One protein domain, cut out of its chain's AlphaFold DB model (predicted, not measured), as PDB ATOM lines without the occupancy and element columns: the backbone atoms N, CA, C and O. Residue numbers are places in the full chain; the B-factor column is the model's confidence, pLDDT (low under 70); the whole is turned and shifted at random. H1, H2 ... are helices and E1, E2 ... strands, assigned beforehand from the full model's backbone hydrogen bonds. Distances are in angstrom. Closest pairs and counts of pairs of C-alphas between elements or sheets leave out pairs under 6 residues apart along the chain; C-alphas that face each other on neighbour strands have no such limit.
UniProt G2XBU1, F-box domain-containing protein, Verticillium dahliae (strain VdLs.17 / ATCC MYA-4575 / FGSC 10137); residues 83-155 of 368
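What this domain is: This is residues 83 to 155 of the 368 residues of the protein "F-box domain-containing protein" of Verticillium dahliae (strain VdLs.17 / ATCC MYA-4575 / FGSC 10137) (UniProt G2XBU1). There is little regular structure: a small three-strand meander, E1 E2 E3, each strand the antiparallel neighbour of the one before, sits between two loop stretches, with one short helix, H1, off the sheet. Residues 83 to 105 and 141 to 155 hold no named element, and residues 145 to 150 stick out. The 73 printed residues run H1 E1 E2 E3, class mixed, with 17 in named elements; the whole is compact, radius of gyration of the C-alphas 12.7 A, and elongated, 39 by 25 by 20 A.

Where its parts are: H1, residues 106 to 112, begins at C-alpha (16.395, 13.880, -2.642) and is 9.7 A long. E1 is residues 120 to 122, E2 128 to 131, 10.1 A, and E3 138 to 140, ending at C-alpha (18.511, 22.568, -11.120).

How they stand to each other: Hairpin E1 and E2 has N 121 and O 129 at 2.9 A; hairpin E2 and E3 has N 139 and O 130 at 2.8 A. H1, with every O i to N i+4 pair within hydrogen-bond range, is not on the sheet; its closest C-alpha to E3 is Val 106, 7.9 A from that of Pro 138.

The domain as a whole: The farthest C-alphas, Ala 97 and Asp 146, are 40.2 A apart. The printed part has no cut and no long link between named elements. Residues 83 to 87 and 141 to 153 have pLDDT under 70.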
ATOM      1  N   ALA A  83      11.178  27.935   2.180       57.31
ATOM      2  CA  ALA A  83      12.412  28.135   2.945       57.31
ATOM      3  C   ALA A  83      13.588  27.281   2.431       57.31
ATOM      4  O   ALA A  83      14.752  27.646   2.606       57.31
ATOM      5  N   SER A  84      13.299  26.144   1.791       59.28
ATOM      6  CA  SER A  84      14.308  25.217   1.272       59.28
ATOM      7  C   SER A  84      14.727  25.603  -0.150       59.28
ATOM      8  O   SER A  84      14.140  25.188  -1.142       59.28
ATOM      9  N   SER A  85      15.762  26.437  -0.265       60.28
ATOM     10  CA  SER A  85      16.405  26.738  -1.546       60.28
ATOM     11  C   SER A  85      17.822  26.149  -1.565       60.28
ATOM     12  O   SER A  85      18.679  26.647  -0.831       60.28
ATOM     13  N   PRO A  86      18.122  25.160  -2.427       64.56
ATOM     14  CA  PRO A  86      17.246  24.552  -3.437       64.56
ATOM     15  C   PRO A  86      16.164  23.620  -2.855       64.56
ATOM     16  O   PRO A  86      16.362  23.096  -1.757       64.56
ATOM     17  N   PRO A  87      15.064  23.382  -3.598       69.94
ATOM     18  CA  PRO A  87      14.020  22.452  -3.179       69.94
ATOM     19  C   PRO A  87      14.610  21.046  -3.058       69.94
ATOM     20  O   PRO A  87      15.414  20.630  -3.898       69.94
ATOM     21  N   THR A  88      14.223  20.294  -2.026       79.56
ATOM     22  CA  THR A  88      14.721  18.919  -1.848       79.56
ATOM     23  C   THR A  88      13.631  17.855  -1.893       79.56
ATOM     24  O   THR A  88      13.952  16.669  -1.929       79.56
ATOM     25  N   MET A  89      12.357  18.239  -1.974       86.44
ATOM     26  CA  MET A  89      11.239  17.303  -2.101       86.44
ATOM     27  C   MET A  89      10.900  17.008  -3.561       86.44
ATOM     28  O   MET A  89      10.578  17.908  -4.337       86.44
ATOM     29  N   LEU A  90      10.958  15.726  -3.918       86.62
ATOM     30  CA  LEU A  90      10.560  15.233  -5.232       86.62
ATOM     31  C   LEU A  90       9.040  15.202  -5.346       86.62
ATOM     32  O   LEU A  90       8.339  14.901  -4.372       86.62
ATOM     33  N   TRP A  91       8.549  15.480  -6.551       82.25
ATOM     34  CA  TRP A  91       7.136  15.360  -6.869       82.25
ATOM     35  C   TRP A  91       6.658  13.918  -6.654       82.25
ATOM     36  O   TRP A  91       7.336  12.954  -7.015       82.25
ATOM     37  N   ALA A  92       5.487  13.773  -6.039       79.19
ATOM     38  CA  ALA A  92       4.863  12.482  -5.814       79.19
ATOM     39  C   ALA A  92       3.933  12.140  -6.982       79.19
ATOM     40  O   ALA A  92       3.050  12.925  -7.325       79.19
ATOM     41  N   ASP A  93       4.104  10.956  -7.566       77.75
ATOM     42  CA  ASP A  93       3.166  10.444  -8.561       77.75
ATOM     43  C   ASP A  93       1.822  10.108  -7.894       77.75
ATOM     44  O   ASP A  93       1.764   9.342  -6.924       77.75
ATOM     45  N   VAL A  94       0.739  10.672  -8.430       78.62
ATOM     46  CA  VAL A  94      -0.637  10.453  -7.962       78.62
ATOM     47  C   VAL A  94      -1.058   8.992  -8.154       78.62
ATOM     48  O   VAL A  94      -1.883   8.488  -7.397       78.62
ATOM     49  N   ALA A  95      -0.460   8.288  -9.119       80.44
ATOM     50  CA  ALA A  95      -0.726   6.874  -9.374       80.44
ATOM     51  C   ALA A  95      -0.011   5.920  -8.397       80.44
ATOM     52  O   ALA A  95      -0.201   4.702  -8.467       80.44
ATOM     53  N   SER A  96       0.828   6.432  -7.492       78.50
ATOM     54  CA  SER A  96       1.552   5.595  -6.535       78.50
ATOM     55  C   SER A  96       0.622   4.982  -5.479       78.50
ATOM     56  O   SER A  96      -0.293   5.623  -4.968       78.50
ATOM     57  N   ALA A  97       0.893   3.729  -5.098       80.25
ATOM     58  CA  ALA A  97       0.109   3.013  -4.085       80.25
ATOM     59  C   ALA A  97       0.138   3.685  -2.699       80.25
ATOM     60  O   ALA A  97      -0.769   3.490  -1.894       80.25
ATOM     61  N   ASP A  98       1.177   4.480  -2.435       80.94
ATOM     62  CA  ASP A  98       1.401   5.165  -1.162       80.94
ATOM     63  C   ASP A  98       0.827   6.592  -1.145       80.94
ATOM     64  O   ASP A  98       1.055   7.344  -0.195       80.94
ATOM     65  N   TRP A  99       0.095   6.991  -2.190       79.25
ATOM     66  CA  TRP A  99      -0.572   8.284  -2.227       79.25
ATOM     67  C   TRP A  99      -1.568   8.411  -1.062       79.25
ATOM     68  O   TRP A  99      -2.362   7.497  -0.827       79.25
ATOM     69  N   PRO A 100      -1.579   9.538  -0.321       80.25
ATOM     70  CA  PRO A 100      -0.863  10.802  -0.564       80.25
ATOM     71  C   PRO A 100       0.521  10.948   0.104       80.25
ATOM     72  O   PRO A 100       1.199  11.940  -0.149       80.25
ATOM     73  N   LEU A 101       0.986  10.000   0.926       84.19
ATOM     74  CA  LEU A 101       2.322  10.040   1.556       84.19
ATOM     75  C   LEU A 101       3.382   9.399   0.643       84.19
ATOM     76  O   LEU A 101       4.143   8.520   1.048       84.19
ATOM     77  N   ALA A 102       3.409   9.809  -0.621       84.12
ATOM     78  CA  ALA A 102       4.295   9.238  -1.631       84.12
ATOM     79  C   ALA A 102       5.546  10.087  -1.902       84.12
ATOM     80  O   ALA A 102       6.469   9.627  -2.575       84.12
ATOM     81  N   SER A 103       5.605  11.309  -1.371       86.38
ATOM     82  CA  SER A 103       6.721  12.218  -1.609       86.38
ATOM     83  C   SER A 103       7.980  11.789  -0.857       86.38
ATOM     84  O   SER A 103       7.956  11.188   0.225       86.38
ATOM     85  N   ARG A 104       9.130  12.072  -1.468       88.00
ATOM     86  CA  ARG A 104      10.442  11.684  -0.944       88.00
ATOM     87  C   ARG A 104      11.419  12.823  -1.126       88.00
ATOM     88  O   ARG A 104      11.437  13.474  -2.166       88.00
ATOM     89  N   CYS A 105      12.268  13.033  -0.129       89.00
ATOM     90  CA  CYS A 105      13.362  13.976  -0.275       89.00
ATOM     91  C   CYS A 105      14.483  13.374  -1.133       89.00
ATOM     92  O   CYS A 105      14.697  12.156  -1.143       89.00
ATOM     93  N   VAL A 106      15.254  14.238  -1.790       87.88
ATOM     94  CA  VAL A 106      16.395  13.880  -2.642       87.88
ATOM     95  C   VAL A 106      17.371  12.971  -1.903       87.88
ATOM     96  O   VAL A 106      17.863  12.006  -2.475       87.88
ATOM     97  N   VAL A 107      17.630  13.227  -0.617       87.25
ATOM     98  CA  VAL A 107      18.566  12.419   0.179       87.25
ATOM     99  C   VAL A 107      18.071  10.979   0.334       87.25
ATOM    100  O   VAL A 107      18.863  10.041   0.229       87.25
ATOM    101  N   CYS A 108      16.776  10.785   0.585       88.94
ATOM    102  CA  CYS A 108      16.202   9.452   0.735       88.94
ATOM    103  C   CYS A 108      16.071   8.737  -0.613       88.94
ATOM    104  O   CYS A 108      16.442   7.568  -0.701       88.94
ATOM    105  N   ALA A 109      15.663   9.444  -1.670       88.50
ATOM    106  CA  ALA A 109      15.643   8.904  -3.031       88.50
ATOM    107  C   ALA A 109      17.048   8.494  -3.510       88.50
ATOM    108  O   ALA A 109      17.235   7.417  -4.077       88.50
ATOM    109  N   PHE A 110      18.067   9.299  -3.196       87.69
ATOM    110  CA  PHE A 110      19.466   8.988  -3.482       87.69
ATOM    111  C   PHE A 110      19.928   7.725  -2.747       87.69
ATOM    112  O   PHE A 110      20.528   6.835  -3.350       87.69
ATOM    113  N   LYS A 111      19.608   7.598  -1.451       87.81
ATOM    114  CA  LYS A 111      19.926   6.395  -0.660       87.81
ATOM    115  C   LYS A 111      19.223   5.144  -1.183       87.81
ATOM    116  O   LYS A 111      19.817   4.069  -1.158       87.81
ATOM    117  N   ALA A 112      17.995   5.288  -1.668       86.25
ATOM    118  CA  ALA A 112      17.200   4.191  -2.205       86.25
ATOM    119  C   ALA A 112      17.540   3.807  -3.655       86.25
ATOM    120  O   ALA A 112      17.014   2.816  -4.144       86.25
ATOM    121  N   ARG A 113      18.486   4.508  -4.305       85.38
ATOM    122  CA  ARG A 113      18.905   4.278  -5.703       85.38
ATOM    123  C   ARG A 113      17.804   4.570  -6.733       85.38
ATOM    124  O   ARG A 113      17.829   4.001  -7.821       85.38
ATOM    125  N   ASP A 114      16.897   5.489  -6.411       85.50
ATOM    126  CA  ASP A 114      15.777   5.865  -7.285       85.50
ATOM    127  C   ASP A 114      16.092   7.051  -8.204       85.50
ATOM    128  O   ASP A 114      15.266   7.433  -9.023       85.50
ATOM    129  N   LEU A 115      17.291   7.628  -8.085       85.94
ATOM    130  CA  LEU A 115      17.764   8.699  -8.960       85.94
ATOM    131  C   LEU A 115      18.606   8.122 -10.104       85.94
ATOM    132  O   LEU A 115      19.663   7.509  -9.880       85.94
ATOM    133  N   TYR A 116      18.142   8.355 -11.329       84.19
ATOM    134  CA  TYR A 116      18.765   7.892 -12.561       84.19
ATOM    135  C   TYR A 116      19.278   9.066 -13.391       84.19
ATOM    136  O   TYR A 116      18.653  10.117 -13.479       84.19
ATOM    137  N   VAL A 117      20.458   8.877 -13.976       82.56
ATOM    138  CA  VAL A 117      21.001   9.772 -15.004       82.56
ATOM    139  C   VAL A 117      20.144   9.646 -16.269       82.56
ATOM    140  O   VAL A 117      19.523   8.604 -16.466       82.56
ATOM    141  N   ASP A 118      20.109  10.695 -17.093       78.12
ATOM    142  CA  ASP A 118      19.277  10.826 -18.307       78.12
ATOM    143  C   ASP A 118      17.772  11.011 -18.042       78.12
ATOM    144  O   ASP A 118      16.999  11.227 -18.973       78.12
ATOM    145  N   GLU A 119      17.348  10.978 -16.777       79.25
ATOM    146  CA  GLU A 119      15.974  11.243 -16.367       79.25
ATOM    147  C   GLU A 119      15.851  12.661 -15.797       79.25
ATOM    148  O   GLU A 119      16.620  13.082 -14.923       79.25
ATOM    149  N   GLN A 120      14.874  13.414 -16.304       82.56
ATOM    150  CA  GLN A 120      14.511  14.708 -15.746       82.56
ATOM    151  C   GLN A 120      13.612  14.477 -14.535       82.56
ATOM    152  O   GLN A 120      12.540  13.886 -14.648       82.56
ATOM    153  N   ILE A 121      14.045  14.962 -13.375       85.50
ATOM    154  CA  ILE A 121      13.261  14.879 -12.146       85.50
ATOM    155  C   ILE A 121      12.501  16.183 -11.919       85.50
ATOM    156  O   ILE A 121      13.008  17.274 -12.202       85.50
ATOM    157  N   THR A 122      11.295  16.067 -11.376       84.12
ATOM    158  CA  THR A 122      10.441  17.196 -11.006       84.12
ATOM    159  C   THR A 122      10.361  17.329  -9.489       84.12
ATOM    160  O   THR A 122      10.241  16.346  -8.751       84.12
ATOM    161  N   PHE A 123      10.459  18.563  -9.011       84.75
ATOM    162  CA  PHE A 123      10.329  18.907  -7.599       84.75
ATOM    163  C   PHE A 123       8.908  19.351  -7.262       84.75
ATOM    164  O   PHE A 123       8.112  19.691  -8.138       84.75
ATOM    165  N   ALA A 124       8.602  19.384  -5.964       78.62
ATOM    166  CA  ALA A 124       7.328  19.873  -5.441       78.62
ATOM    167  C   ALA A 124       7.014  21.334  -5.831       78.62
ATOM    168  O   ALA A 124       5.848  21.714  -5.894       78.62
ATOM    169  N   ASP A 125       8.038  22.148  -6.114       76.19
ATOM    170  CA  ASP A 125       7.913  23.544  -6.556       76.19
ATOM    171  C   ASP A 125       7.784  23.696  -8.084       76.19
ATOM    172  O   ASP A 125       7.862  24.811  -8.603       76.19
ATOM    173  N   TRP A 126       7.584  22.587  -8.803       76.75
ATOM    174  CA  TRP A 126       7.525  22.509 -10.267       76.75
ATOM    175  C   TRP A 126       8.831  22.858 -10.982       76.75
ATOM    176  O   TRP A 126       8.856  22.940 -12.213       76.75
ATOM    177  N   THR A 127       9.937  23.025 -10.255       79.50
ATOM    178  CA  THR A 127      11.244  23.105 -10.898       79.50
ATOM    179  C   THR A 127      11.670  21.727 -11.380       79.50
ATOM    180  O   THR A 127      11.307  20.690 -10.814       79.50
ATOM    181  N   SER A 128      12.448  21.710 -12.458       81.81
ATOM    182  CA  SER A 128      13.038  20.485 -12.977       81.81
ATOM    183  C   SER A 128      14.549  20.486 -12.782       81.81
ATOM    184  O   SER A 128      15.207  21.532 -12.779       81.81
ATOM    185  N   ALA A 129      15.105  19.295 -12.601       84.06
ATOM    186  CA  ALA A 129      16.541  19.086 -12.536       84.06
ATOM    187  C   ALA A 129      16.943  17.844 -13.315       84.06
ATOM    188  O   ALA A 129      16.151  16.921 -13.501       84.06
ATOM    189  N   TYR A 130      18.215  17.802 -13.686       86.19
ATOM    190  CA  TYR A 130      18.867  16.583 -14.143       86.19
ATOM    191  C   TYR A 130      19.704  15.984 -13.021       86.19
ATOM    192  O   TYR A 130      20.225  16.696 -12.162       86.19
ATOM    193  N   VAL A 131      19.856  14.664 -13.013       87.00
ATOM    194  CA  VAL A 131      20.736  13.989 -12.056       87.00
ATOM    195  C   VAL A 131      22.190  14.149 -12.496       87.00
ATOM    196  O   VAL A 131      22.557  13.774 -13.606       87.00
ATOM    197  N   CYS A 132      23.049  14.670 -11.613       87.56
ATOM    198  CA  CYS A 132      24.454  14.868 -11.940       87.56
ATOM    199  C   CYS A 132      25.156  13.537 -12.232       87.56
ATOM    200  O   CYS A 132      25.263  12.680 -11.352       87.56
ATOM    201  N   ARG A 133      25.769  13.412 -13.411       87.69
ATOM    202  CA  ARG A 133      26.514  12.212 -13.834       87.69
ATOM    203  C   ARG A 133      27.682  11.839 -12.924       87.69
ATOM    204  O   ARG A 133      28.017  10.666 -12.781       87.69
ATOM    205  N   TRP A 134      28.304  12.829 -12.283       89.44
ATOM    206  CA  TRP A 134      29.454  12.613 -11.405       89.44
ATOM    207  C   TRP A 134      29.065  12.252  -9.973       89.44
ATOM    208  O   TRP A 134      29.660  11.345  -9.400       89.44
ATOM    209  N   CYS A 135      28.131  12.978  -9.350       88.38
ATOM    210  CA  CYS A 135      27.824  12.816  -7.923       88.38
ATOM    211  C   CYS A 135      26.455  12.184  -7.636       88.38
ATOM    212  O   CYS A 135      26.248  11.733  -6.512       88.38
ATOM    213  N   GLY A 136      25.556  12.142  -8.623       87.00
ATOM    214  CA  GLY A 136      24.199  11.603  -8.515       87.00
ATOM    215  C   GLY A 136      23.191  12.511  -7.814       87.00
ATOM    216  O   GLY A 136      22.063  12.091  -7.583       87.00
ATOM    217  N   MET A 137      23.582  13.740  -7.476       87.50
ATOM    218  CA  MET A 137      22.690  14.749  -6.900       87.50
ATOM    219  C   MET A 137      22.082  15.622  -8.004       87.50
ATOM    220  O   MET A 137      22.727  15.822  -9.034       87.50
ATOM    221  N   PRO A 138      20.879  16.174  -7.804       86.19
ATOM    222  CA  PRO A 138      20.210  16.988  -8.810       86.19
ATOM    223  C   PRO A 138      20.942  18.298  -9.127       86.19
ATOM    224  O   PRO A 138      21.556  18.928  -8.262       86.19
ATOM    225  N   VAL A 139      20.854  18.704 -10.391       84.31
ATOM    226  CA  VAL A 139      21.330  19.967 -10.961       84.31
ATOM    227  C   VAL A 139      20.103  20.729 -11.462       84.31
ATOM    228  O   VAL A 139      19.480  20.320 -12.439       84.31
ATOM    229  N   HIS A 140      19.713  21.802 -10.770       75.81
ATOM    230  CA  HIS A 140      18.511  22.568 -11.120       75.81
ATOM    231  C   HIS A 140      18.692  23.320 -12.438       75.81
ATOM    232  O   HIS A 140      19.635  24.101 -12.592       75.81
ATOM    233  N   VAL A 141      17.755  23.115 -13.365       65.19
ATOM    234  CA  VAL A 141      17.751  23.769 -14.676       65.19
ATOM    235  C   VAL A 141      17.414  25.253 -14.495       65.19
ATOM    236  O   VAL A 141      16.443  25.597 -13.826       65.19
ATOM    237  N   GLY A 142      18.222  26.148 -15.073       55.66
ATOM    238  CA  GLY A 142      17.938  27.591 -15.118       55.66
ATOM    239  C   GLY A 142      18.491  28.445 -13.968       55.66
ATOM    240  O   GLY A 142      18.309  29.657 -13.990       55.66
ATOM    241  N   ARG A 143      19.196  27.862 -12.985       52.66
ATOM    242  CA  ARG A 143      19.880  28.631 -11.916       52.66
ATOM    243  C   ARG A 143      21.365  28.892 -12.174       52.66
ATOM    244  O   ARG A 143      21.960  29.731 -11.507       52.66
ATOM    245  N   THR A 144      21.956  28.196 -13.137       49.28
ATOM    246  CA  THR A 144      23.303  28.463 -13.649       49.28
ATOM    247  C   THR A 144      23.151  29.168 -14.993       49.28
ATOM    248  O   THR A 144      22.789  28.544 -15.983       49.28
ATOM    249  N   SER A 145      23.337  30.487 -14.992       40.44
ATOM    250  CA  SER A 145      23.048  31.411 -16.098       40.44
ATOM    251  C   SER A 145      24.059  31.402 -17.246       40.44
ATOM    252  O   SER A 145      24.031  32.305 -18.066       40.44
ATOM    253  N   ASP A 146      24.941  30.417 -17.335       41.69
ATOM    254  CA  ASP A 146      25.946  30.337 -18.391       41.69
ATOM    255  C   ASP A 146      26.158  28.867 -18.756       41.69
ATOM    256  O   ASP A 146      25.962  27.998 -17.913       41.69
ATOM    257  N   TYR A 147      26.580  28.614 -19.995       44.28
ATOM    258  CA  TYR A 147      26.844  27.318 -20.649       44.28
ATOM    259  C   TYR A 147      25.688  26.762 -21.506       44.28
ATOM    260  O   TYR A 147      24.739  26.126 -21.063       44.28
ATOM    261  N   THR A 148      25.836  26.989 -22.810       40.94
ATOM    262  CA  THR A 148      24.930  26.693 -23.930       40.94
ATOM    263  C   THR A 148      24.982  25.246 -24.449       40.94
ATOM    264  O   THR A 148      24.550  24.984 -25.569       40.94
ATOM    265  N   SER A 149      25.475  24.274 -23.673       44.78
ATOM    266  CA  SER A 149      25.479  22.861 -24.083       44.78
ATOM    267  C   SER A 149      24.757  21.972 -23.067       44.78
ATOM    268  O   SER A 149      25.067  21.988 -21.877       44.78
ATOM    269  N   MET A 150      23.803  21.153 -23.540       49.00
ATOM    270  CA  MET A 150      23.038  20.203 -22.705       49.00
ATOM    271  C   MET A 150      23.939  19.316 -21.832       49.00
ATOM    272  O   MET A 150      23.575  19.009 -20.704       49.00
ATOM    273  N   GLN A 151      25.142  18.973 -22.307       51.81
ATOM    274  CA  GLN A 151      26.109  18.155 -21.566       51.81
ATOM    275  C   GLN A 151      26.654  18.836 -20.298       51.81
ATOM    276  O   GLN A 151      27.006  18.145 -19.345       51.81
ATOM    277  N   VAL A 152      26.710  20.173 -20.244       55.75
ATOM    278  CA  VAL A 152      27.161  20.906 -19.045       55.75
ATOM    279  C   VAL A 152      26.048  20.992 -17.995       55.75
ATOM    280  O   VAL A 152      26.338  21.023 -16.802       55.75
ATOM    281  N   ASN A 153      24.780  20.909 -18.410       63.19
ATOM    282  CA  ASN A 153      23.623  20.972 -17.509       63.19
ATOM    283  C   ASN A 153      23.443  19.705 -16.649       63.19
ATOM    284  O   ASN A 153      22.680  19.714 -15.686       63.19
ATOM    285  N   GLU A 154      24.172  18.629 -16.955       77.12
ATOM    286  CA  GLU A 154      24.136  17.350 -16.232       77.12
ATOM    287  C   GLU A 154      25.326  17.179 -15.267       77.12
ATOM    288  O   GLU A 154      25.550  16.108 -14.692       77.12
ATOM    289  N   PHE A 155      26.105  18.242 -15.045       84.00
ATOM    290  CA  PHE A 155      27.175  18.277 -14.053       84.00
ATOM    291  C   PHE A 155      27.093  19.534 -13.188       84.00
ATOM    292  O   PHE A 155      26.902  20.639 -13.678       84.00
TER     293      PHE A 155